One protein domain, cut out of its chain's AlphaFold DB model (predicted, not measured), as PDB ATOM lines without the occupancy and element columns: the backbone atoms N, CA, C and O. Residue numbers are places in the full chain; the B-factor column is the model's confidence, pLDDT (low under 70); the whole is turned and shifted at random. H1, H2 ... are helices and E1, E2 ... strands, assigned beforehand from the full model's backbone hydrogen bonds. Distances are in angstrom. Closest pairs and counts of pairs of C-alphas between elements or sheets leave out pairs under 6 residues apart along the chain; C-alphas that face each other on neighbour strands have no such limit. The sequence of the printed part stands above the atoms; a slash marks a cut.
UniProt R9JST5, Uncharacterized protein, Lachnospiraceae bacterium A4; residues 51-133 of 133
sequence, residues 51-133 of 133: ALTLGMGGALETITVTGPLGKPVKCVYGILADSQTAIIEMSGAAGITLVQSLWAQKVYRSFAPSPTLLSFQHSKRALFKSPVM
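Overview. This is residues 51 to 133 of the 133 residues of an uncharacterized protein of Lachnospiraceae bacterium A4 (UniProt R9JST5). A long two-stranded hairpin, E1 and E2, widens at one end into a twisted, curled sheet with the short strands E3 and E4, while H1 and H2 cover parts of one face. H3 lies off the sheet at the far end of the elongated outline, and a long stretch, residues 111 to 124, leads back from it to E4. The printed part has 83 residues, with H1 E1 E2 E3 H2 H3 E4 along the chain; the sheet's order is E1, E2, E3, E4, mixed, and the class is mixed, helices and strands. It is only just compact, close to loose, with a radius of gyration of the C-alphas of 13.8 A and spans of 44 by 23 by 17 A.

Along the chain. E1 is residues 59 to 66, 22.5 A long, and E2 is residues 72 to 80, 25.6 A. E3 is residues 85 to 87 and E4 residues 125 to 127. H1, residues 51 to 55, begins at C-alpha 51 (93.260, 79.618, 74.132). H2 is residues 90 to 94; H3, residues 102 to 110, is 12.7 A long and ends at C-alpha 110 (79.076, 105.539, 71.851).

Arrangement. E1, E2 and E3 form a meander, each strand the antiparallel neighbour of the one before. In the hairpin E1 and E2, at 150 degrees, N 63 and O 75 are 2.9 A apart, within hydrogen-bond range; in the hairpin E2 and E3, at 138 degrees, so are N 78 and O 87, 2.8 A. E3 and E4 are parallel at 29 degrees, with N 127 and O 86 at 3.0 A; with H2 and H3 between them they make a strand-helix-strand unit, two parallel neighbour strands joined through helices, its crossover right-handed. H1 and H2 are on the same face, each at a height over the sheet of 8.2 A. The closest C-alphas of H1 and E2 are Thr 53 and Gly 78, 5.3 A; those of H2 and E2 are Cys 75 and Gly 92, 5.0 A. H3 is not on the sheet and is apart from H2. In H1, H2 and H3 every O i to N i+4 pair is within hydrogen-bond range.

Size, cuts and confidence. The C-alphas farthest apart are those of Asp 82 and Trp 103, 44.1 A. The printed part has no cut; the link from H3 to E4 is long, 14 residues. Residues 111 to 133 have pLDDT under 70.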
ATOM      1  N   ALA A  51      92.225  79.908  73.143       92.44
ATOM      2  CA  ALA A  51      93.260  79.618  74.132       92.44
ATOM      3  C   ALA A  51      92.733  78.760  75.289       92.44
ATOM      4  O   ALA A  51      93.312  77.718  75.602       92.44
ATOM      5  N   LEU A  52      91.610  79.154  75.899       92.50
ATOM      6  CA  LEU A  52      91.052  78.425  77.037       92.50
ATOM      7  C   LEU A  52      90.422  77.097  76.615       92.50
ATOM      8  O   LEU A  52      90.597  76.097  77.306       92.50
ATOM      9  N   THR A  53      89.706  77.057  75.487       93.81
ATOM     10  CA  THR A  53      89.039  75.822  75.049       93.81
ATOM     11  C   THR A  53      90.062  74.752  74.722       93.81
ATOM     12  O   THR A  53      89.996  73.659  75.275       93.81
ATOM     13  N   LEU A  54      91.037  75.064  73.866       91.06
ATOM     14  CA  LEU A  54      92.039  74.089  73.448       91.06
ATOM     15  C   LEU A  54      93.018  73.771  74.586       91.06
ATOM     16  O   LEU A  54      93.365  72.609  74.782       91.06
ATOM     17  N   GLY A  55      93.400  74.772  75.390       89.12
ATOM     18  CA  GLY A  55      94.260  74.585  76.561       89.12
ATOM     19  C   GLY A  55      93.651  73.684  77.642       89.12
ATOM     20  O   GLY A  55      94.386  73.044  78.390       89.12
ATOM     21  N   MET A  56      92.319  73.591  77.704       90.88
ATOM     22  CA  MET A  56      91.586  72.741  78.649       90.88
ATOM     23  C   MET A  56      91.004  71.468  78.007       90.88
ATOM     24  O   MET A  56      90.213  70.779  78.647       90.88
ATOM     25  N   GLY A  57      91.372  71.144  76.760       90.81
ATOM     26  CA  GLY A  57      90.909  69.928  76.074       90.81
ATOM     27  C   GLY A  57      89.431  69.946  75.658       90.81
ATOM     28  O   GLY A  57      88.815  68.895  75.508       90.81
ATOM     29  N   GLY A  58      88.848  71.133  75.502       93.94
ATOM     30  CA  GLY A  58      87.490  71.329  75.007       93.94
ATOM     31  C   GLY A  58      87.355  71.251  73.489       93.94
ATOM     32  O   GLY A  58      88.321  71.057  72.753       93.94
ATOM     33  N   ALA A  59      86.130  71.475  73.020       95.12
ATOM     34  CA  ALA A  59      85.791  71.550  71.602       95.12
ATOM     35  C   ALA A  59      85.312  72.956  71.222       95.12
ATOM     36  O   ALA A  59      84.557  73.588  71.966       95.12
ATOM     37  N   LEU A  60      85.751  73.434  70.058       95.25
ATOM     38  CA  LEU A  60      85.255  74.665  69.451       95.25
ATOM     39  C   LEU A  60      84.018  74.362  68.606       95.25
ATOM     40  O   LEU A  60      84.015  73.421  67.817       95.25
ATOM     41  N   GLU A  61      83.003  75.203  68.732       94.75
ATOM     42  CA  GLU A  61      81.750  75.118  67.992       94.75
ATOM     43  C   GLU A  61      81.478  76.437  67.270       94.75
ATOM     44  O   GLU A  61      81.763  77.520  67.786       94.75
ATOM     45  N   THR A  62      80.907  76.356  66.068       94.62
ATOM     46  CA  THR A  62      80.563  77.537  65.262       94.62
ATOM     47  C   THR A  62      79.055  77.741  65.226       94.62
ATOM     48  O   THR A  62      78.295  76.810  64.974       94.62
ATOM     49  N   ILE A  63      78.614  78.982  65.414       93.25
ATOM     50  CA  ILE A  63      77.205  79.374  65.364       93.25
ATOM     51  C   ILE A  63      77.028  80.656  64.549       93.25
ATOM     52  O   ILE A  63      77.907  81.513  64.519       93.25
ATOM     53  N   THR A  64      75.883  80.797  63.882       93.12
ATOM     54  CA  THR A  64      75.495  82.054  63.230       93.12
ATOM     55  C   THR A  64      74.555  82.826  64.146       93.12
ATOM     56  O   THR A  64      73.523  82.293  64.551       93.12
ATOM     57  N   VAL A  65      74.887  84.080  64.445       90.06
ATOM     58  CA  VAL A  65      74.080  84.979  65.288       90.06
ATOM     59  C   VAL A  65      73.846  86.315  64.591       90.06
ATOM     60  O   VAL A  65      74.463  86.617  63.568       90.06
ATOM     61  N   THR A  66      72.951  87.132  65.136       90.25
ATOM     62  CA  THR A  66      72.755  88.506  64.670       90.25
ATOM     63  C   THR A  66      73.908  89.382  65.151       90.25
ATOM     64  O   THR A  66      74.109  89.553  66.349       90.25
ATOM     65  N   GLY A  67      74.663  89.939  64.209       88.56
ATOM     66  CA  GLY A  67      75.768  90.850  64.477       88.56
ATOM     67  C   GLY A  67      75.318  92.277  64.810       88.56
ATOM     68  O   GLY A  67      74.129  92.605  64.737       88.56
ATOM     69  N   PRO A  68      76.270  93.182  65.089       86.50
ATOM     70  CA  PRO A  68      75.987  94.508  65.645       86.50
ATOM     71  C   PRO A  68      75.213  95.444  64.710       86.50
ATOM     72  O   PRO A  68      74.634  96.427  65.159       86.50
ATOM     73  N   LEU A  69      75.194  95.143  63.409       87.50
ATOM     74  CA  LEU A  69      74.481  95.905  62.379       87.50
ATOM     75  C   LEU A  69      73.239  95.156  61.857       87.50
ATOM     76  O   LEU A  69      72.810  95.383  60.728       87.50
ATOM     77  N   GLY A  70      72.715  94.199  62.632       87.19
ATOM     78  CA  GLY A  70      71.544  93.388  62.272       87.19
ATOM     79  C   GLY A  70      71.805  92.311  61.211       87.19
ATOM     80  O   GLY A  70      70.896  91.569  60.850       87.19
ATOM     81  N   LYS A  71      73.039  92.202  60.707       89.50
ATOM     82  CA  LYS A  71      73.446  91.200  59.711       89.50
ATOM     83  C   LYS A  71      73.937  89.917  60.387       89.50
ATOM     84  O   LYS A  71      74.532  90.016  61.456       89.50
ATOM     85  N   PRO A  72      73.742  88.732  59.782       92.06
ATOM     86  CA  PRO A  72      74.253  87.484  60.339       92.06
ATOM     87  C   PRO A  72      75.787  87.472  60.369       92.06
ATOM     88  O   PRO A  72      76.433  87.854  59.393       92.06
ATOM     89  N   VAL A  73      76.358  87.002  61.477       91.62
ATOM     90  CA  VAL A  73      77.802  86.817  61.676       91.62
ATOM     91  C   VAL A  73      78.072  85.406  62.186       91.62
ATOM     92  O   VAL A  73      77.275  84.855  62.946       91.62
ATOM     93  N   LYS A  74      79.179  84.802  61.743       92.94
ATOM     94  CA  LYS A  74      79.653  83.522  62.281       92.94
ATOM     95  C   LYS A  74      80.506  83.796  63.514       92.94
ATOM     96  O   LYS A  74      81.454  84.570  63.434       92.94
ATOM     97  N   CYS A  75      80.187  83.133  64.614       91.19
ATOM     98  CA  CYS A  75      80.918  83.203  65.870       91.19
ATOM     99  C   CYS A  75      81.418  81.817  66.253       91.19
ATOM    100  O   CYS A  75      80.770  80.814  65.950       91.19
ATOM    101  N   VAL A  76      82.533  81.784  66.970       93.12
ATOM    102  CA  VAL A  76      83.076  80.567  67.569       93.12
ATOM    103  C   VAL A  76      82.933  80.671  69.083       93.12
ATOM    104  O   VAL A  76      83.148  81.738  69.658       93.12
ATOM    105  N   TYR A  77      82.554  79.572  69.723       93.88
ATOM    106  CA  TYR A  77      82.527  79.440  71.176       93.88
ATOM    107  C   TYR A  77      83.118  78.091  71.587       93.88
ATOM    108  O   TYR A  77      83.233  77.170  70.781       93.88
ATOM    109  N   GLY A  78      83.520  77.994  72.847       94.88
ATOM    110  CA  GLY A  78      84.139  76.813  73.421       94.88
ATOM    111  C   GLY A  78      83.190  76.010  74.287       94.88
ATOM    112  O   GLY A  78      82.375  76.583  75.012       94.88
ATOM    113  N   ILE A  79      83.341  74.689  74.274       94.88
ATOM    114  CA  ILE A  79      82.652  73.777  75.183       94.88
ATOM    115  C   ILE A  79      83.676  72.927  75.928       94.88
ATOM    116  O   ILE A  79      84.430  72.164  75.330       94.88
ATOM    117  N   LEU A  80      83.618  72.998  77.255       92.75
ATOM    118  CA  LEU A  80      84.260  72.055  78.161       92.75
ATOM    119  C   LEU A  80      83.188  71.074  78.652       92.75
ATOM    120  O   LEU A  80      82.326  71.440  79.457       92.75
ATOM    121  N   ALA A  81      83.188  69.851  78.115       89.06
ATOM    122  CA  ALA A  81      82.144  68.862  78.394       89.06
ATOM    123  C   ALA A  81      82.129  68.448  79.873       89.06
ATOM    124  O   ALA A  81      81.077  68.512  80.513       89.06
ATOM    125  N   ASP A  82      83.301  68.124  80.419       87.94
ATOM    126  CA  ASP A  82      83.469  67.604  81.780       87.94
ATOM    127  C   ASP A  82      82.978  68.582  82.851       87.94
ATOM    128  O   ASP A  82      82.366  68.190  83.843       87.94
ATOM    129  N   SER A  83      83.205  69.878  82.633       88.75
ATOM    130  CA  SER A  83      82.798  70.943  83.551       88.75
ATOM    131  C   SER A  83      81.466  71.597  83.176       88.75
ATOM    132  O   SER A  83      81.075  72.582  83.805       88.75
ATOM    133  N   GLN A  84      80.780  71.098  82.138       90.56
ATOM    134  CA  GLN A  84      79.570  71.693  81.553       90.56
ATOM    135  C   GLN A  84      79.677  73.214  81.344       90.56
ATOM    136  O   GLN A  84      78.724  73.965  81.580       90.56
ATOM    137  N   THR A  85      80.855  73.671  80.920       90.56
ATOM    138  CA  THR A  85      81.179  75.094  80.812       90.56
ATOM    139  C   THR A  85      81.228  75.524  79.354       90.56
ATOM    140  O   THR A  85      81.844  74.857  78.523       90.56
ATOM    141  N   ALA A  86      80.580  76.646  79.049       92.50
ATOM    142  CA  ALA A  86      80.721  77.327  77.768       92.50
ATOM    143  C   ALA A  86      81.654  78.535  77.916       92.50
ATOM    144  O   ALA A  86      81.506  79.326  78.853       92.50
ATOM    145  N   ILE A  87      82.591  78.673  76.981       92.00
ATOM    146  CA  ILE A  87      83.530  79.793  76.892       92.00
ATOM    147  C   ILE A  87      83.096  80.660  75.720       92.00
ATOM    148  O   ILE A  87      83.003  80.177  74.592       92.00
ATOM    149  N   ILE A  88      82.788  81.926  75.984       91.00
ATOM    150  CA  ILE A  88      82.173  82.813  74.998       91.00
ATOM    151  C   ILE A  88      82.932  84.135  74.965       91.00
ATOM    152  O   ILE A  88      83.166  84.755  75.999       91.00
ATOM    153  N   GLU A  89      83.229  84.596  73.756       87.94
ATOM    154  CA  GLU A  89      83.720  85.943  73.493       87.94
ATOM    155  C   GLU A  89      82.620  86.793  72.863       87.94
ATOM    156  O   GLU A  89      82.140  86.513  71.763       87.94
ATOM    157  N   MET A  90      82.243  87.881  73.537       86.69
ATOM    158  CA  MET A  90      81.256  88.816  72.996       86.69
ATOM    159  C   MET A  90      81.760  89.511  71.723       86.69
ATOM    160  O   MET A  90      80.961  89.804  70.837       86.69
ATOM    161  N   SER A  91      83.072  89.722  71.594       85.81
ATOM    162  CA  SER A  91      83.731  90.243  70.387       85.81
ATOM    163  C   SER A  91      83.399  89.435  69.131       85.81
ATOM    164  O   SER A  91      83.260  90.018  68.059       85.81
ATOM    165  N   GLY A  92      83.201  88.119  69.245       87.31
ATOM    166  CA  GLY A  92      82.814  87.285  68.108       87.31
ATOM    167  C   GLY A  92      81.448  87.660  67.525       87.31
ATOM    168  O   GLY A  92      81.262  87.577  66.313       87.31
ATOM    169  N   ALA A  93      80.505  88.098  68.367       89.12
ATOM    170  CA  ALA A  93      79.128  88.423  67.979       89.12
ATOM    171  C   ALA A  93      78.872  89.929  67.817       89.12
ATOM    172  O   ALA A  93      78.118  90.343  66.943       89.12
ATOM    173  N   ALA A  94      79.499  90.749  68.657       87.50
ATOM    174  CA  ALA A  94      79.278  92.189  68.787       87.50
ATOM    175  C   ALA A  94      80.606  92.974  68.808       87.50
ATOM    176  O   ALA A  94      80.707  94.056  69.380       87.50
ATOM    177  N   GLY A  95      81.664  92.419  68.215       86.19
ATOM    178  CA  GLY A  95      82.968  93.069  68.145       86.19
ATOM    179  C   GLY A  95      82.998  94.245  67.181       86.19
ATOM    180  O   GLY A  95      82.349  94.253  66.134       86.19
ATOM    181  N   ILE A  96      83.838  95.228  67.498       86.31
ATOM    182  CA  ILE A  96      84.051  96.405  66.649       86.31
ATOM    183  C   ILE A  96      84.626  96.059  65.269       86.31
ATOM    184  O   ILE A  96      84.388  96.777  64.302       86.31
ATOM    185  N   THR A  97      85.342  94.939  65.159       86.00
ATOM    186  CA  THR A  97      85.897  94.419  63.901       86.00
ATOM    187  C   THR A  97      84.812  94.034  62.890       86.00
ATOM    188  O   THR A  97      85.081  93.996  61.693       86.00
ATOM    189  N   LEU A  98      83.568  93.829  63.340       87.62
ATOM    190  CA  LEU A  98      82.401  93.552  62.492       87.62
ATOM    191  C   LEU A  98      81.783  94.827  61.887       87.62
ATOM    192  O   LEU A  98      80.872  94.748  61.060       87.62
ATOM    193  N   VAL A  99      82.262  96.009  62.284       88.81
ATOM    194  CA  VAL A  99      81.782  97.309  61.804       88.81
ATOM    195  C   VAL A  99      82.830  97.910  60.868       88.81
ATOM    196  O   VAL A  99      83.894  98.340  61.299       88.81
ATOM    197  N   GLN A 100      82.540  97.956  59.565       86.44
ATOM    198  CA  GLN A 100      83.552  98.274  58.545       86.44
ATOM    199  C   GLN A 100      83.930  99.760  58.450       86.44
ATOM    200  O   GLN A 100      85.088 100.076  58.191       86.44
ATOM    201  N   SER A 101      82.981 100.689  58.622       88.56
ATOM    202  CA  SER A 101      83.276 102.117  58.444       88.56
ATOM    203  C   SER A 101      83.730 102.762  59.751       88.56
ATOM    204  O   SER A 101      83.109 102.580  60.797       88.56
ATOM    205  N   LEU A 102      84.789 103.578  59.689       84.62
ATOM    206  CA  LEU A 102      85.303 104.320  60.850       84.62
ATOM    207  C   LEU A 102      84.233 105.204  61.498       84.62
ATOM    208  O   LEU A 102      84.215 105.379  62.714       84.62
ATOM    209  N   TRP A 103      83.331 105.761  60.690       85.31
ATOM    210  CA  TRP A 103      82.233 106.569  61.202       85.31
ATOM    211  C   TRP A 103      81.219 105.712  61.968       85.31
ATOM    212  O   TRP A 103      80.875 106.044  63.099       85.31
ATOM    213  N   ALA A 104      80.818 104.561  61.416       81.44
ATOM    214  CA  ALA A 104      79.942 103.626  62.118       81.44
ATOM    215  C   ALA A 104      80.606 103.062  63.379       81.44
ATOM    216  O   ALA A 104      79.929 102.917  64.386       81.44
ATOM    217  N   GLN A 105      81.920 102.815  63.374       81.75
ATOM    218  CA  GLN A 105      82.659 102.413  64.575       81.75
ATOM    219  C   GLN A 105      82.621 103.492  65.662       81.75
ATOM    220  O   GLN A 105      82.430 103.163  66.830       81.75
ATOM    221  N   LYS A 106      82.785 104.775  65.299       82.94
ATOM    222  CA  LYS A 106      82.680 105.893  66.253       82.94
ATOM    223  C   LYS A 106      81.299 105.944  66.896       82.94
ATOM    224  O   LYS A 106      81.218 106.034  68.113       82.94
ATOM    225  N   VAL A 107      80.242 105.829  66.091       81.50
ATOM    226  CA  VAL A 107      78.861 105.782  66.592       81.50
ATOM    227  C   VAL A 107      78.640 104.539  67.453       81.50
ATOM    228  O   VAL A 107      78.109 104.644  68.550       81.50
ATOM    229  N   TYR A 108      79.101 103.374  67.001       81.00
ATOM    230  CA  TYR A 108      78.945 102.103  67.703       81.00
ATOM    231  C   TYR A 108      79.608 102.114  69.083       81.00
ATOM    232  O   TYR A 108      78.991 101.690  70.044       81.00
ATOM    233  N   ARG A 109      80.816 102.678  69.220       77.19
ATOM    234  CA  ARG A 109      81.478 102.838  70.529       77.19
ATOM    235  C   ARG A 109      80.680 103.703  71.507       77.19
ATOM    236  O   ARG A 109      80.793 103.505  72.711       77.19
ATOM    237  N   SER A 110      79.904 104.666  71.010       77.25
ATOM    238  CA  SER A 110      79.076 105.539  71.851       77.25
ATOM    239  C   SER A 110      77.843 104.832  72.418       77.25
ATOM    240  O   SER A 110      77.276 105.308  73.398       77.25
ATOM    241  N   PHE A 111      77.447 103.692  71.848       67.00
ATOM    242  CA  PHE A 111      76.398 102.831  72.377       67.00
ATOM    243  C   PHE A 111      77.055 101.568  72.924       67.00
ATOM    244  O   PHE A 111      77.430 100.690  72.154       67.00
ATOM    245  N   ALA A 112      77.212 101.463  74.248       56.06
ATOM    246  CA  ALA A 112      77.710 100.235  74.862       56.06
ATOM    247  C   ALA A 112      76.897  99.049  74.311       56.06
ATOM    248  O   ALA A 112      75.667  99.055  74.453       56.06
ATOM    249  N   PRO A 113      77.524  98.073  73.631       56.97
ATOM    250  CA  PRO A 113      76.773  96.971  73.072       56.97
ATOM    251  C   PRO A 113      76.151  96.200  74.231       56.97
ATOM    252  O   PRO A 113      76.844  95.598  75.047       56.97
ATOM    253  N   SER A 114      74.827  96.282  74.338       51.72
ATOM    254  CA  SER A 114      74.065  95.491  75.295       51.72
ATOM    255  C   SER A 114      74.197  94.016  74.903       51.72
ATOM    256  O   SER A 114      74.109  93.713  73.707       51.72
ATOM    257  N   PRO A 115      74.395  93.090  75.859       52.03
ATOM    258  CA  PRO A 115      74.361  91.651  75.616       52.03
ATOM    259  C   PRO A 115      72.913  91.216  75.339       52.03
ATOM    260  O   PRO A 115      72.285  90.491  76.105       52.03
ATOM    261  N   THR A 116      72.337  91.708  74.248       45.12
ATOM    262  CA  THR A 116      70.990  91.362  73.821       45.12
ATOM    263  C   THR A 116      71.113  90.161  72.888       45.12
ATOM    264  O   THR A 116      71.567  90.298  71.758       45.12
ATOM    265  N   LEU A 117      70.684  88.998  73.387       43.62
ATOM    266  CA  LEU A 117      70.428  87.748  72.652       43.62
ATOM    267  C   LEU A 117      71.649  86.888  72.283       43.62
ATOM    268  O   LEU A 117      71.941  86.643  71.119       43.62
ATOM    269  N   LEU A 118      72.251  86.265  73.297       47.56
ATOM    270  CA  LEU A 118      72.746  84.892  73.153       47.56
ATOM    271  C   LEU A 118      71.787  83.966  73.912       47.56
ATOM    272  O   LEU A 118      72.054  83.549  75.037       47.56
ATOM    273  N   SER A 119      70.619  83.683  73.327       46.38
ATOM    274  CA  SER A 119      69.727  82.637  73.833       46.38
ATOM    275  C   SER A 119      70.305  81.271  73.453       46.38
ATOM    276  O   SER A 119      69.936  80.693  72.431       46.38
ATOM    277  N   PHE A 120      71.256  80.768  74.239       51.22
ATOM    278  CA  PHE A 120      71.753  79.405  74.061       51.22
ATOM    279  C   PHE A 120      70.723  78.408  74.594       51.22
ATOM    280  O   PHE A 120      70.351  78.443  75.764       51.22
ATOM    281  N   GLN A 121      70.285  77.480  73.742       44.50
ATOM    282  CA  GLN A 121      69.354  76.400  74.094       44.50
ATOM    283  C   GLN A 121      69.989  75.290  74.955       44.50
ATOM    284  O   GLN A 121      69.504  74.161  74.962       44.50
ATOM    285  N   HIS A 122      71.098  75.540  75.650       48.44
ATOM    286  CA  HIS A 122      71.797  74.510  76.415       48.44
ATOM    287  C   HIS A 122      71.920  74.924  77.876       48.44
ATOM    288  O   HIS A 122      72.416  76.000  78.193       48.44
ATOM    289  N   SER A 123      71.471  74.036  78.762       45.72
ATOM    290  CA  SER A 123      71.540  74.116  80.222       45.72
ATOM    291  C   SER A 123      72.988  74.007  80.724       45.72
ATOM    292  O   SER A 123      73.334  73.071  81.439       45.72
ATOM    293  N   LYS A 124      73.864  74.913  80.286       50.47
ATOM    294  CA  LYS A 124      75.295  74.928  80.608       50.47
ATOM    295  C   LYS A 124      75.661  76.211  81.340       50.47
ATOM    296  O   LYS A 124      75.065  77.265  81.116       50.47
ATOM    297  N   ARG A 125      76.657  76.128  82.224       51.53
ATOM    298  CA  ARG A 125      77.184  77.287  82.948       51.53
ATOM    299  C   ARG A 125      78.027  78.107  81.967       51.53
ATOM    300  O   ARG A 125      79.013  77.608  81.434       51.53
ATOM    301  N   ALA A 126      77.625  79.341  81.688       54.84
ATOM    302  CA  ALA A 126      78.354  80.218  80.778       54.84
ATOM    303  C   ALA A 126      79.334  81.101  81.560       54.84
ATOM    304  O   ALA A 126      78.937  81.800  82.495       54.84
ATOM    305  N   LEU A 127      80.610  81.075  81.174       54.56
ATOM    306  CA  LEU A 127      81.583  82.073  81.606       54.56
ATOM    307  C   LEU A 127      81.458  83.279  80.672       54.56
ATOM    308  O   LEU A 127      81.944  83.262  79.544       54.56
ATOM    309  N   PHE A 128      80.763  84.313  81.144       48.19
ATOM    310  CA  PHE A 128      80.672  85.603  80.467       48.19
ATOM    311  C   PHE A 128      81.746  86.547  81.006       48.19
ATOM    312  O   PHE A 128      81.884  86.695  82.221       48.19
ATOM    313  N   LYS A 129      82.427  87.276  80.120       43.81
ATOM    314  CA  LYS A 129      83.103  88.520  80.497       43.81
ATOM    315  C   LYS A 129      82.616  89.639  79.581       43.81
ATOM    316  O   LYS A 129      82.671  89.527  78.360       43.81
ATOM    317  N   SER A 130      82.071  90.681  80.209       33.75
ATOM    318  CA  SER A 130      81.659  91.935  79.570       33.75
ATOM    319  C   SER A 130      82.818  92.521  78.756       33.75
ATOM    320  O   SER A 130      83.957  92.429  79.221       33.75
ATOM    321  N   PRO A 131      82.562  93.162  77.600       34.81
ATOM    322  CA  PRO A 131      83.591  93.911  76.896       34.81
ATOM    323  C   PRO A 131      84.175  94.956  77.850       34.81
ATOM    324  O   PRO A 131      83.437  95.648  78.559       34.81
ATOM    325  N   VAL A 132      85.504  95.007  77.910       39.28
ATOM    326  CA  VAL A 132      86.224  96.076  78.599       39.28
ATOM    327  C   VAL A 132      86.003  97.353  77.789       39.28
ATOM    328  O   VAL A 132      86.174  97.349  76.567       39.28
ATOM    329  N   MET A 133      85.528  98.381  78.491       35.56
ATOM    330  CA  MET A 133      85.234  99.728  77.999       35.56
ATOM    331  C   MET A 133      86.504 100.451  77.538       35.56
ATOM    332  O   MET A 133      87.552 100.254  78.194       35.56
TER     333      MET A 133